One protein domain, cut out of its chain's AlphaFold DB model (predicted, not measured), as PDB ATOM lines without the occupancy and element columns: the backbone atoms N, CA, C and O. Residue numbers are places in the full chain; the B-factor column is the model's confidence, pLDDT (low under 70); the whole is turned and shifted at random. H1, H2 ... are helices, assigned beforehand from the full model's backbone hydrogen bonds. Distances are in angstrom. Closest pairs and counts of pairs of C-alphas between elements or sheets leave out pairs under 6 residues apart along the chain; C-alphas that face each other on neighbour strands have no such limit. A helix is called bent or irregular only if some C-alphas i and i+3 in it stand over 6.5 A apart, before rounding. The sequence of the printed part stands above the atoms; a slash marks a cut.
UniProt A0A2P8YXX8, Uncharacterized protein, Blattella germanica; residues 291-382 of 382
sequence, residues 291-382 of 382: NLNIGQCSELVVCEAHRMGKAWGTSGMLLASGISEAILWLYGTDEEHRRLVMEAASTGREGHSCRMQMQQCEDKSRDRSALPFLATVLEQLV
ATOM      1  N   ASN A 291     194.688 158.125 170.617       48.97
ATOM      2  CA  ASN A 291     194.341 156.852 169.968       48.97
ATOM      3  C   ASN A 291     194.651 156.773 168.471       48.97
ATOM      4  O   ASN A 291     194.760 155.660 167.954       48.97
ATOM      5  N   LEU A 292     194.821 157.897 167.769       52.16
ATOM      6  CA  LEU A 292     195.223 157.874 166.367       52.16
ATOM      7  C   LEU A 292     196.740 157.970 166.263       52.16
ATOM      8  O   LEU A 292     197.351 158.965 166.643       52.16
ATOM      9  N   ASN A 293     197.346 156.949 165.666       62.19
ATOM     10  CA  ASN A 293     198.677 157.084 165.098       62.19
ATOM     11  C   ASN A 293     198.517 157.949 163.835       62.19
ATOM     12  O   ASN A 293     198.289 157.425 162.748       62.19
ATOM     13  N   ILE A 294     198.488 159.279 164.011       59.78
ATOM     14  CA  ILE A 294     198.015 160.245 162.999       59.78
ATOM     15  C   ILE A 294     198.767 160.103 161.666       59.78
ATOM     16  O   ILE A 294     198.167 160.313 160.615       59.78
ATOM     17  N   GLY A 295     200.021 159.641 161.691       64.06
ATOM     18  CA  GLY A 295     200.773 159.337 160.472       64.06
ATOM     19  C   GLY A 295     200.069 158.330 159.554       64.06
ATOM     20  O   GLY A 295     200.049 158.526 158.346       64.06
ATOM     21  N   GLN A 296     199.405 157.307 160.107       68.56
ATOM     22  CA  GLN A 296     198.863 156.185 159.327       68.56
ATOM     23  C   GLN A 296     197.501 156.443 158.665       68.56
ATOM     24  O   GLN A 296     197.143 155.696 157.763       68.56
ATOM     25  N   CYS A 297     196.741 157.458 159.090       84.12
ATOM     26  CA  CYS A 297     195.440 157.788 158.484       84.12
ATOM     27  C   CYS A 297     195.297 159.287 158.157       84.12
ATOM     28  O   CYS A 297     194.180 159.799 158.069       84.12
ATOM     29  N   SER A 298     196.410 160.001 157.970       86.56
ATOM     30  CA  SER A 298     196.408 161.404 157.526       86.56
ATOM     31  C   SER A 298     195.763 161.568 156.141       86.56
ATOM     32  O   SER A 298     194.958 162.478 155.944       86.56
ATOM     33  N   GLU A 299     196.009 160.619 155.232       86.06
ATOM     34  CA  GLU A 299     195.356 160.509 153.919       86.06
ATOM     35  C   GLU A 299     193.830 160.547 154.021       86.06
ATOM     36  O   GLU A 299     193.154 161.261 153.285       86.06
ATOM     37  N   LEU A 300     193.274 159.810 154.981       87.69
ATOM     38  CA  LEU A 300     191.833 159.700 155.132       87.69
ATOM     39  C   LEU A 300     191.202 161.017 155.591       87.69
ATOM     40  O   LEU A 300     190.136 161.394 155.107       87.69
ATOM     41  N   VAL A 301     191.871 161.732 156.499       88.31
ATOM     42  CA  VAL A 301     191.422 163.055 156.956       88.31
ATOM     43  C   VAL A 301     191.399 164.036 155.786       88.31
ATOM     44  O   VAL A 301     190.421 164.760 155.613       88.31
ATOM     45  N   VAL A 302     192.443 164.024 154.956       92.44
ATOM     46  CA  VAL A 302     192.562 164.873 153.762       92.44
ATOM     47  C   VAL A 302     191.478 164.537 152.740       92.44
ATOM     48  O   VAL A 302     190.794 165.427 152.229       92.44
ATOM     49  N   CYS A 303     191.279 163.250 152.477       90.38
ATOM     50  CA  CYS A 303     190.298 162.782 151.517       90.38
ATOM     51  C   CYS A 303     188.861 163.135 151.949       90.38
ATOM     52  O   CYS A 303     188.083 163.664 151.150       90.38
ATOM     53  N   GLU A 304     188.520 162.936 153.228       88.12
ATOM     54  CA  GLU A 304     187.196 163.281 153.758       88.12
ATOM     55  C   GLU A 304     186.992 164.801 153.829       88.12
ATOM     56  O   GLU A 304     185.914 165.292 153.486       88.12
ATOM     57  N   ALA A 305     188.032 165.570 154.175       90.00
ATOM     58  CA  ALA A 305     187.988 167.029 154.128       90.00
ATOM     59  C   ALA A 305     187.676 167.529 152.711       90.00
ATOM     60  O   ALA A 305     186.813 168.389 152.547       90.00
ATOM     61  N   HIS A 306     188.297 166.955 151.676       89.56
ATOM     62  CA  HIS A 306     187.991 167.289 150.281       89.56
ATOM     63  C   HIS A 306     186.579 166.858 149.861       89.56
ATOM     64  O   HIS A 306     185.899 167.609 149.152       89.56
ATOM     65  N   ARG A 307     186.095 165.707 150.341       88.81
ATOM     66  CA  ARG A 307     184.715 165.260 150.098       88.81
ATOM     67  C   ARG A 307     183.693 166.233 150.694       88.81
ATOM     68  O   ARG A 307     182.761 166.642 150.001       88.81
ATOM     69  N   MET A 308     183.890 166.633 151.950       86.94
ATOM     70  CA  MET A 308     183.043 167.614 152.641       86.94
ATOM     71  C   MET A 308     183.177 169.003 152.019       86.94
ATOM     72  O   MET A 308     182.181 169.693 151.809       86.94
ATOM     73  N   GLY A 309     184.394 169.380 151.630       90.31
ATOM     74  CA  GLY A 309     184.672 170.634 150.948       90.31
ATOM     75  C   GLY A 309     183.866 170.777 149.661       90.31
ATOM     76  O   GLY A 309     183.291 171.834 149.412       90.31
ATOM     77  N   LYS A 310     183.722 169.688 148.897       88.62
ATOM     78  CA  LYS A 310     182.885 169.643 147.691       88.62
ATOM     79  C   LYS A 310     181.398 169.837 148.005       88.62
ATOM     80  O   LYS A 310     180.721 170.552 147.269       88.62
ATOM     81  N   ALA A 311     180.899 169.253 149.097       85.38
ATOM     82  CA  ALA A 311     179.514 169.434 149.541       85.38
ATOM     83  C   ALA A 311     179.225 170.878 150.002       85.38
ATOM     84  O   ALA A 311     178.120 171.379 149.810       85.38
ATOM     85  N   TRP A 312     180.224 171.563 150.563       86.38
ATOM     86  CA  TRP A 312     180.134 172.941 151.067       86.38
ATOM     87  C   TRP A 312     180.467 174.023 150.020       86.38
ATOM     88  O   TRP A 312     180.451 175.220 150.324       86.38
ATOM     89  N   GLY A 313     180.770 173.633 148.780       90.75
ATOM     90  CA  GLY A 313     181.103 174.554 147.693       90.75
ATOM     91  C   GLY A 313     182.500 175.176 147.816       90.75
ATOM     92  O   GLY A 313     183.412 174.622 148.425       90.75
ATOM     93  N   THR A 314     182.706 176.354 147.220       90.38
ATOM     94  CA  THR A 314     184.037 176.992 147.133       90.38
ATOM     95  C   THR A 314     184.670 177.274 148.493       90.38
ATOM     96  O   THR A 314     185.872 177.085 148.657       90.38
ATOM     97  N   SER A 315     183.874 177.676 149.489       87.12
ATOM     98  CA  SER A 315     184.383 177.917 150.849       87.12
ATOM     99  C   SER A 315     184.828 176.623 151.537       87.12
ATOM    100  O   SER A 315     185.848 176.611 152.221       87.12
ATOM    101  N   GLY A 316     184.109 175.521 151.313       88.81
ATOM    102  CA  GLY A 316     184.501 174.205 151.809       88.81
ATOM    103  C   GLY A 316     185.779 173.684 151.164       88.81
ATOM    104  O   GLY A 316     186.641 173.147 151.852       88.81
ATOM    105  N   MET A 317     185.936 173.881 149.854       91.88
ATOM    106  CA  MET A 317     187.157 173.502 149.137       91.88
ATOM    107  C   MET A 317     188.389 174.273 149.627       91.88
ATOM    108  O   MET A 317     189.463 173.685 149.733       91.88
ATOM    109  N   LEU A 318     188.239 175.557 149.974       88.44
ATOM    110  CA  LEU A 318     189.314 176.342 150.592       88.44
ATOM    111  C   LEU A 318     189.697 175.796 151.972       88.44
ATOM    112  O   LEU A 318     190.882 175.664 152.266       88.44
ATOM    113  N   LEU A 319     188.710 175.429 152.796       87.25
ATOM    114  CA  LEU A 319     188.966 174.805 154.095       87.25
ATOM    115  C   LEU A 319     189.681 173.456 153.936       87.25
ATOM    116  O   LEU A 319     190.665 173.205 154.625       87.25
ATOM    117  N   ALA A 320     189.221 172.621 153.004       91.38
ATOM    118  CA  ALA A 320     189.848 171.341 152.697       91.38
ATOM    119  C   ALA A 320     191.306 171.518 152.255       91.38
ATOM    120  O   ALA A 320     192.187 170.841 152.772       91.38
ATOM    121  N   SER A 321     191.573 172.489 151.374       92.56
ATOM    122  CA  SER A 321     192.933 172.831 150.947       92.56
ATOM    123  C   SER A 321     193.808 173.282 152.119       92.56
ATOM    124  O   SER A 321     194.946 172.837 152.231       92.56
ATOM    125  N   GLY A 322     193.274 174.119 153.015       91.81
ATOM    126  CA  GLY A 322     193.997 174.569 154.206       91.81
ATOM    127  C   GLY A 322     194.297 173.434 155.189       91.81
ATOM    128  O   GLY A 322     195.375 173.399 155.778       91.81
ATOM    129  N   ILE A 323     193.382 172.470 155.339       89.19
ATOM    130  CA  ILE A 323     193.615 171.257 156.139       89.19
ATOM    131  C   ILE A 323     194.732 170.412 155.516       89.19
ATOM    132  O   ILE A 323     195.634 169.986 156.234       89.19
ATOM    133  N   SER A 324     194.707 170.205 154.197       92.44
ATOM    134  CA  SER A 324     195.745 169.462 153.475       92.44
ATOM    135  C   SER A 324     197.122 170.104 153.645       92.44
ATOM    136  O   SER A 324     198.085 169.416 153.973       92.44
ATOM    137  N   GLU A 325     197.214 171.427 153.503       90.94
ATOM    138  CA  GLU A 325     198.464 172.172 153.685       90.94
ATOM    139  C   GLU A 325     198.966 172.117 155.135       90.94
ATOM    140  O   GLU A 325     200.155 171.911 155.371       90.94
ATOM    141  N   ALA A 326     198.068 172.216 156.119       87.38
ATOM    142  CA  ALA A 326     198.428 172.077 157.528       87.38
ATOM    143  C   ALA A 326     198.949 170.668 157.854       87.38
ATOM    144  O   ALA A 326     199.927 170.526 158.588       87.38
ATOM    145  N   ILE A 327     198.331 169.622 157.297       89.31
ATOM    146  CA  ILE A 327     198.789 168.235 157.463       89.31
ATOM    147  C   ILE A 327     200.155 168.040 156.800       89.31
ATOM    148  O   ILE A 327     201.036 167.438 157.411       89.31
ATOM    149  N   LEU A 328     200.367 168.602 155.608       88.75
ATOM    150  CA  LEU A 328     201.674 168.612 154.950       88.75
ATOM    151  C   LEU A 328     202.737 169.326 155.786       88.75
ATOM    152  O   LEU A 328     203.849 168.830 155.906       88.75
ATOM    153  N   TRP A 329     202.407 170.451 156.413       89.00
ATOM    154  CA  TRP A 329     203.340 171.152 157.297       89.00
ATOM    155  C   TRP A 329     203.685 170.360 158.559       89.00
ATOM    156  O   TRP A 329     204.825 170.397 159.018       89.00
ATOM    157  N   LEU A 330     202.710 169.655 159.134       86.38
ATOM    158  CA  LEU A 330     202.892 168.903 160.376       86.38
ATOM    159  C   LEU A 330     203.601 167.557 160.169       86.38
ATOM    160  O   LEU A 330     204.346 167.133 161.049       86.38
ATOM    161  N   TYR A 331     203.357 166.888 159.039       85.00
ATOM    162  CA  TYR A 331     203.782 165.501 158.802       85.00
ATOM    163  C   TYR A 331     204.621 165.306 157.533       85.00
ATOM    164  O   TYR A 331     205.228 164.254 157.356       85.00
ATOM    165  N   GLY A 332     204.696 166.303 156.652       78.38
ATOM    166  CA  GLY A 332     205.377 166.229 155.355       78.38
ATOM    167  C   GLY A 332     206.892 166.411 155.412       78.38
ATOM    168  O   GLY A 332     207.482 166.831 154.423       78.38
ATOM    169  N   THR A 333     207.541 166.108 156.540       82.25
ATOM    170  CA  THR A 333     209.011 166.007 156.574       82.25
ATOM    171  C   THR A 333     209.518 164.817 155.763       82.25
ATOM    172  O   THR A 333     210.681 164.792 155.376       82.25
ATOM    173  N   ASP A 334     208.651 163.832 155.534       89.00
ATOM    174  CA  ASP A 334     208.910 162.658 154.714       89.00
ATOM    175  C   ASP A 334     208.230 162.811 153.342       89.00
ATOM    176  O   ASP A 334     207.034 163.112 153.249       89.00
ATOM    177  N   GLU A 335     208.999 162.604 152.274       90.50
ATOM    178  CA  GLU A 335     208.525 162.747 150.894       90.50
ATOM    179  C   GLU A 335     207.445 161.703 150.563       90.50
ATOM    180  O   GLU A 335     206.539 161.977 149.773       90.50
ATOM    181  N   GLU A 336     207.479 160.537 151.219       88.62
ATOM    182  CA  GLU A 336     206.455 159.502 151.057       88.62
ATOM    183  C   GLU A 336     205.103 159.975 151.611       88.62
ATOM    184  O   GLU A 336     204.090 159.932 150.912       88.62
ATOM    185  N   HIS A 337     205.094 160.558 152.814       85.06
ATOM    186  CA  HIS A 337     203.888 161.131 153.419       85.06
ATOM    187  C   HIS A 337     203.338 162.304 152.600       85.06
ATOM    188  O   HIS A 337     202.125 162.435 152.422       85.06
ATOM    189  N   ARG A 338     204.221 163.145 152.051       88.88
ATOM    190  CA  ARG A 338     203.831 164.264 151.185       88.88
ATOM    191  C   ARG A 338     203.141 163.781 149.910       88.88
ATOM    192  O   ARG A 338     202.105 164.331 149.531       88.88
ATOM    193  N   ARG A 339     203.678 162.734 149.279       91.56
ATOM    194  CA  ARG A 339     203.084 162.107 148.092       91.56
ATOM    195  C   ARG A 339     201.705 161.526 148.394       91.56
ATOM    196  O   ARG A 339     200.767 161.798 147.648       91.56
ATOM    197  N   LEU A 340     201.579 160.798 149.498       88.44
ATOM    198  CA  LEU A 340     200.328 160.172 149.921       88.44
ATOM    199  C   LEU A 340     199.230 161.203 150.220       88.44
ATOM    200  O   LEU A 340     198.098 161.060 149.766       88.44
ATOM    201  N   VAL A 341     199.565 162.302 150.903       88.56
ATOM    202  CA  VAL A 341     198.617 163.398 151.170       88.56
ATOM    203  C   VAL A 341     198.159 164.081 149.878       88.56
ATOM    204  O   VAL A 341     196.971 164.367 149.723       88.56
ATOM    205  N   MET A 342     199.068 164.317 148.929       88.12
ATOM    206  CA  MET A 342     198.723 164.901 147.627       88.12
ATOM    207  C   MET A 342     197.836 163.967 146.793       88.12
ATOM    208  O   MET A 342     196.880 164.428 146.167       88.12
ATOM    209  N   GLU A 343     198.110 162.662 146.824       90.25
ATOM    210  CA  GLU A 343     197.284 161.639 146.177       90.25
ATOM    211  C   GLU A 343     195.899 161.545 146.826       90.25
ATOM    212  O   GLU A 343     194.886 161.532 146.129       90.25
ATOM    213  N   ALA A 344     195.808 161.579 148.153       87.19
ATOM    214  CA  ALA A 344     194.528 161.612 148.855       87.19
ATOM    215  C   ALA A 344     193.721 162.884 148.538       87.19
ATOM    216  O   ALA A 344     192.499 162.826 148.376       87.19
ATOM    217  N   ALA A 345     194.389 164.033 148.392       87.50
ATOM    218  CA  ALA A 345     193.751 165.296 148.032       87.50
ATOM    219  C   ALA A 345     193.200 165.291 146.595       87.50
ATOM    220  O   ALA A 345     192.099 165.802 146.366       87.50
ATOM    221  N   SER A 346     193.924 164.717 145.625       87.50
ATOM    222  CA  SER A 346     193.425 164.568 144.247       87.50
ATOM    223  C   SER A 346     192.265 163.572 144.195       87.50
ATOM    224  O   SER A 346     191.195 163.883 143.671       87.50
ATOM    225  N   THR A 347     192.430 162.435 144.862       87.00
ATOM    226  CA  THR A 347     191.449 161.354 144.960       87.00
ATOM    227  C   THR A 347     190.144 161.799 145.632       87.00
ATOM    228  O   THR A 347     189.044 161.454 145.188       87.00
ATOM    229  N   GLY A 348     190.237 162.631 146.673       80.50
ATOM    230  CA  GLY A 348     189.084 163.223 147.353       80.50
ATOM    231  C   GLY A 348     188.222 164.100 146.434       80.50
ATOM    232  O   GLY A 348     187.007 164.189 146.633       80.50
ATOM    233  N   ARG A 349     188.795 164.688 145.371       80.00
ATOM    234  CA  ARG A 349     188.026 165.461 144.373       80.00
ATOM    235  C   ARG A 349     187.155 164.567 143.487       80.00
ATOM    236  O   ARG A 349     186.073 165.000 143.067       80.00
ATOM    237  N   GLU A 350     187.582 163.329 143.250       82.81
ATOM    238  CA  GLU A 350     186.908 162.356 142.379       82.81
ATOM    239  C   GLU A 350     185.742 161.625 143.072       82.81
ATOM    240  O   GLU A 350     184.899 161.020 142.415       82.81
ATOM    241  N   GLY A 351     185.609 161.743 144.399       68.19
ATOM    242  CA  GLY A 351     184.389 161.426 145.156       68.19
ATOM    243  C   GLY A 351     184.055 159.941 145.358       68.19
ATOM    244  O   GLY A 351     183.315 159.622 146.287       68.19
ATOM    245  N   HIS A 352     184.585 159.018 144.552       65.19
ATOM    246  CA  HIS A 352     184.271 157.581 144.660       65.19
ATOM    247  C   HIS A 352     185.359 156.751 145.350       65.19
ATOM    248  O   HIS A 352     185.064 155.703 145.920       65.19
ATOM    249  N   SER A 353     186.598 157.235 145.363       70.38
ATOM    250  CA  SER A 353     187.746 156.467 145.859       70.38
ATOM    251  C   SER A 353     187.947 156.557 147.384       70.38
ATOM    252  O   SER A 353     188.401 155.605 148.020       70.38
ATOM    253  N   CYS A 354     187.471 157.635 148.011       76.81
ATOM    254  CA  CYS A 354     187.662 157.881 149.444       76.81
ATOM    255  C   CYS A 354     187.129 156.756 150.346       76.81
ATOM    256  O   CYS A 354     187.724 156.403 151.359       76.81
ATOM    257  N   ARG A 355     186.010 156.141 149.945       75.06
ATOM    258  CA  ARG A 355     185.340 155.091 150.721       75.06
ATOM    259  C   ARG A 355     186.166 153.804 150.799       75.06
ATOM    260  O   ARG A 355     186.160 153.147 151.833       75.06
ATOM    261  N   MET A 356     186.891 153.474 149.728       76.19
ATOM    262  CA  MET A 356     187.784 152.312 149.676       76.19
ATOM    263  C   MET A 356     189.017 152.519 150.560       76.19
ATOM    264  O   MET A 356     189.374 151.626 151.325       76.19
ATOM    265  N   GLN A 357     189.625 153.710 150.515       72.81
ATOM    266  CA  GLN A 357     190.752 154.061 151.391       72.81
ATOM    267  C   GLN A 357     190.341 154.077 152.868       72.81
ATOM    268  O   GLN A 357     191.081 153.613 153.733       72.81
ATOM    269  N   MET A 358     189.123 154.537 153.157       72.88
ATOM    270  CA  MET A 358     188.552 154.528 154.500       72.88
ATOM    271  C   MET A 358     188.426 153.110 155.059       72.88
ATOM    272  O   MET A 358     188.854 152.853 156.183       72.88
ATOM    273  N   GLN A 359     187.935 152.180 154.239       77.62
ATOM    274  CA  GLN A 359     187.815 150.771 154.601       77.62
ATOM    275  C   GLN A 359     189.188 150.116 154.810       77.62
ATOM    276  O   GLN A 359     189.378 149.375 155.767       77.62
ATOM    277  N   GLN A 360     190.177 150.459 153.980       77.38
ATOM    278  CA  GLN A 360     191.551 149.979 154.151       77.38
ATOM    279  C   GLN A 360     192.223 150.526 155.421       77.38
ATOM    280  O   GLN A 360     192.926 149.772 156.096       77.38
ATOM    281  N   CYS A 361     192.006 151.799 155.781       74.50
ATOM    282  CA  CYS A 361     192.510 152.354 157.048       74.50
ATOM    283  C   CYS A 361     191.800 151.719 158.248       74.50
ATOM    284  O   CYS A 361     192.438 151.427 159.258       74.50
ATOM    285  N   GLU A 362     190.494 151.460 158.147       75.25
ATOM    286  CA  GLU A 362     189.713 150.784 159.186       75.25
ATOM    287  C   GLU A 362     190.176 149.334 159.395       75.25
ATOM    288  O   GLU A 362     190.435 148.930 160.529       75.25
ATOM    289  N   ASP A 363     190.406 148.588 158.313       78.94
ATOM    290  CA  ASP A 363     190.936 147.224 158.373       78.94
ATOM    291  C   ASP A 363     192.366 147.180 158.940       78.94
ATOM    292  O   ASP A 363     192.690 146.275 159.713       78.94
ATOM    293  N   LYS A 364     193.211 148.177 158.626       71.44
ATOM    294  CA  LYS A 364     194.558 148.330 159.218       71.44
ATOM    295  C   LYS A 364     194.525 148.738 160.690       71.44
ATOM    296  O   LYS A 364     195.446 148.398 161.428       71.44
ATOM    297  N   SER A 365     193.497 149.469 161.119       64.75
ATOM    298  CA  SER A 365     193.388 150.042 162.467       64.75
ATOM    299  C   SER A 365     192.422 149.288 163.380       64.75
ATOM    300  O   SER A 365     192.035 149.837 164.410       64.75
ATOM    301  N   ARG A 366     192.078 148.036 163.034       58.91
ATOM    302  CA  ARG A 366     191.027 147.181 163.625       58.91
ATOM    303  C   ARG A 366     190.942 147.124 165.159       58.91
ATOM    304  O   ARG A 366     189.897 146.743 165.673       58.91
ATOM    305  N   ASP A 367     191.975 147.560 165.876       51.56
ATOM    306  CA  ASP A 367     191.998 147.610 167.339       51.56
ATOM    307  C   ASP A 367     191.820 149.018 167.963       51.56
ATOM    308  O   ASP A 367     191.660 149.103 169.181       51.56
ATOM    309  N   ARG A 368     191.859 150.136 167.205       54.78
ATOM    310  CA  ARG A 368     191.866 151.522 167.760       54.78
ATOM    311  C   ARG A 368     191.262 152.632 166.873       54.78
ATOM    312  O   ARG A 368     191.646 153.795 167.005       54.78
ATOM    313  N   SER A 369     190.338 152.343 165.958       49.47
ATOM    314  CA  SER A 369     189.865 153.371 165.017       49.47
ATOM    315  C   SER A 369     188.892 154.386 165.662       49.47
ATOM    316  O   SER A 369     187.746 154.090 165.991       49.47
ATOM    317  N   ALA A 370     189.333 155.639 165.824       55.03
ATOM    318  CA  ALA A 370     188.468 156.783 166.176       55.03
ATOM    319  C   ALA A 370     187.746 157.386 164.946       55.03
ATOM    320  O   ALA A 370     187.052 158.400 165.039       55.03
ATOM    321  N   LEU A 371     187.911 156.761 163.780       52.72
ATOM    322  CA  LEU A 371     187.420 157.231 162.486       52.72
ATOM    323  C   LEU A 371     185.887 157.292 162.368       52.72
ATOM    324  O   LEU A 371     185.399 158.311 161.876       52.72
ATOM    325  N   PRO A 372     185.103 156.314 162.872       55.50
ATOM    326  CA  PRO A 372     183.642 156.418 162.866       55.50
ATOM    327  C   PRO A 372     183.154 157.623 163.678       55.50
ATOM    328  O   PRO A 372     182.179 158.275 163.317       55.50
ATOM    329  N   PHE A 373     183.867 157.963 164.757       54.28
ATOM    330  CA  PHE A 373     183.542 159.104 165.606       54.28
ATOM    331  C   PHE A 373     183.836 160.440 164.909       54.28
ATOM    332  O   PHE A 373     182.983 161.321 164.916       54.28
ATOM    333  N   LEU A 374     184.992 160.576 164.251       52.56
ATOM    334  CA  LEU A 374     185.326 161.749 163.429       52.56
ATOM    335  C   LEU A 374     184.326 161.956 162.285       52.56
ATOM    336  O   LEU A 374     183.858 163.074 162.087       52.56
ATOM    337  N   ALA A 375     183.947 160.882 161.587       54.88
ATOM    338  CA  ALA A 375     182.931 160.929 160.538       54.88
ATOM    339  C   ALA A 375     181.566 161.377 161.088       54.88
ATOM    340  O   ALA A 375     180.924 162.236 160.495       54.88
ATOM    341  N   THR A 376     181.166 160.878 162.265       51.81
ATOM    342  CA  THR A 376     179.910 161.278 162.926       51.81
ATOM    343  C   THR A 376     179.938 162.747 163.364       51.81
ATOM    344  O   THR A 376     178.946 163.455 163.223       51.81
ATOM    345  N   VAL A 377     181.068 163.233 163.892       52.47
ATOM    346  CA  VAL A 377     181.235 164.644 164.290       52.47
ATOM    347  C   VAL A 377     181.202 165.566 163.071       52.47
ATOM    348  O   VAL A 377     180.589 166.629 163.135       52.47
ATOM    349  N   LEU A 378     181.822 165.158 161.961       51.81
ATOM    350  CA  LEU A 378     181.780 165.905 160.705       51.81
ATOM    351  C   LEU A 378     180.384 165.884 160.071       51.81
ATOM    352  O   LEU A 378     179.951 166.922 159.588       51.81
ATOM    353  N   GLU A 379     179.651 164.767 160.132       55.19
ATOM    354  CA  GLU A 379     178.243 164.709 159.703       55.19
ATOM    355  C   GLU A 379     177.329 165.592 160.559       55.19
ATOM    356  O   GLU A 379     176.413 166.194 160.021       55.19
ATOM    357  N   GLN A 380     177.575 165.717 161.867       49.00
ATOM    358  CA  GLN A 380     176.792 166.590 162.762       49.00
ATOM    359  C   GLN A 380     177.055 168.090 162.545       49.00
ATOM    360  O   GLN A 380     176.317 168.926 163.066       49.00
ATOM    361  N   LEU A 381     178.132 168.439 161.836       44.47
ATOM    362  CA  LEU A 381     178.467 169.816 161.467       44.47
ATOM    363  C   LEU A 381     177.820 170.253 160.139       44.47
ATOM    364  O   LEU A 381     177.880 171.442 159.817       44.47
ATOM    365  N   VAL A 382     177.225 169.316 159.389       42.62
ATOM    366  CA  VAL A 382     176.422 169.544 158.172       42.62
ATOM    367  C   VAL A 382     174.948 169.630 158.550       42.62
ATOM    368  O   VAL A 382     174.265 170.518 157.988       42.62
TER     369      VAL A 382
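Overview. This is residues 291 to 382 of the 382 residues of an uncharacterized protein of Blattella germanica (UniProt A0A2P8YXX8). The longest helix, H2, packs side by side with H1 and H3 in an up-and-down bundle of three, with H1 at the core of the whole. The shorter H4 packs on H1 away from H2, and H5 lies near H1 without touching any helix. The printed part has 92 residues with five named helices, H1 to H5 in order, and no named strand; its class is all helix. It is compact and rounded, with a radius of gyration of the C-alphas of 12.5 A and spans of 35 by 30 by 21 A.

Along the chain. H2, residues 313 to 331, is 26.8 A long. H1, residues 294 to 311, measures 24.7 A from C-alpha 294 at (198.015, 160.245, 162.999); it is irregular, C-alphas 296 and 299 being 7.8 A apart, with a kink of 28 degrees near residue 301. H3, residues 335 to 350, is 23.2 A long. H4 is residues 354 to 364; H5, residues 371 to 379, ends at C-alpha 379 at (178.243, 164.709, 159.703).

Arrangement. H2 and H1, a hairpin, touch at a shallow tilt of 12 degrees, closest at the C-alphas of Gly 316 and Gly 309, 3.7 A. H2 and H3, also a hairpin, touch through residues 324 to 331 of H2 alone, closest at C-alphas 328 and 338, 6.1 A. H1 and H3 touch and run the same way, C-alphas 303 and 348 being closest at 4.4 A. H1 touches H4, closest at C-alphas 303 and 354, 5.9 A. H4 and H5 are close but not clearly touching. Every O i to N i+4 pair is within hydrogen-bond range in H2, H4 and H5; H1 has 12 of 14, H3 10 of 12.

Size, cuts and confidence. The C-alphas farthest apart, of Thr 314 and Asp 367, are 36.5 A apart. The printed part has no cut and no long link. Its mean pLDDT is 77.1; residues 291 to 296, 351 to 352 and 365 to 382 are under 70.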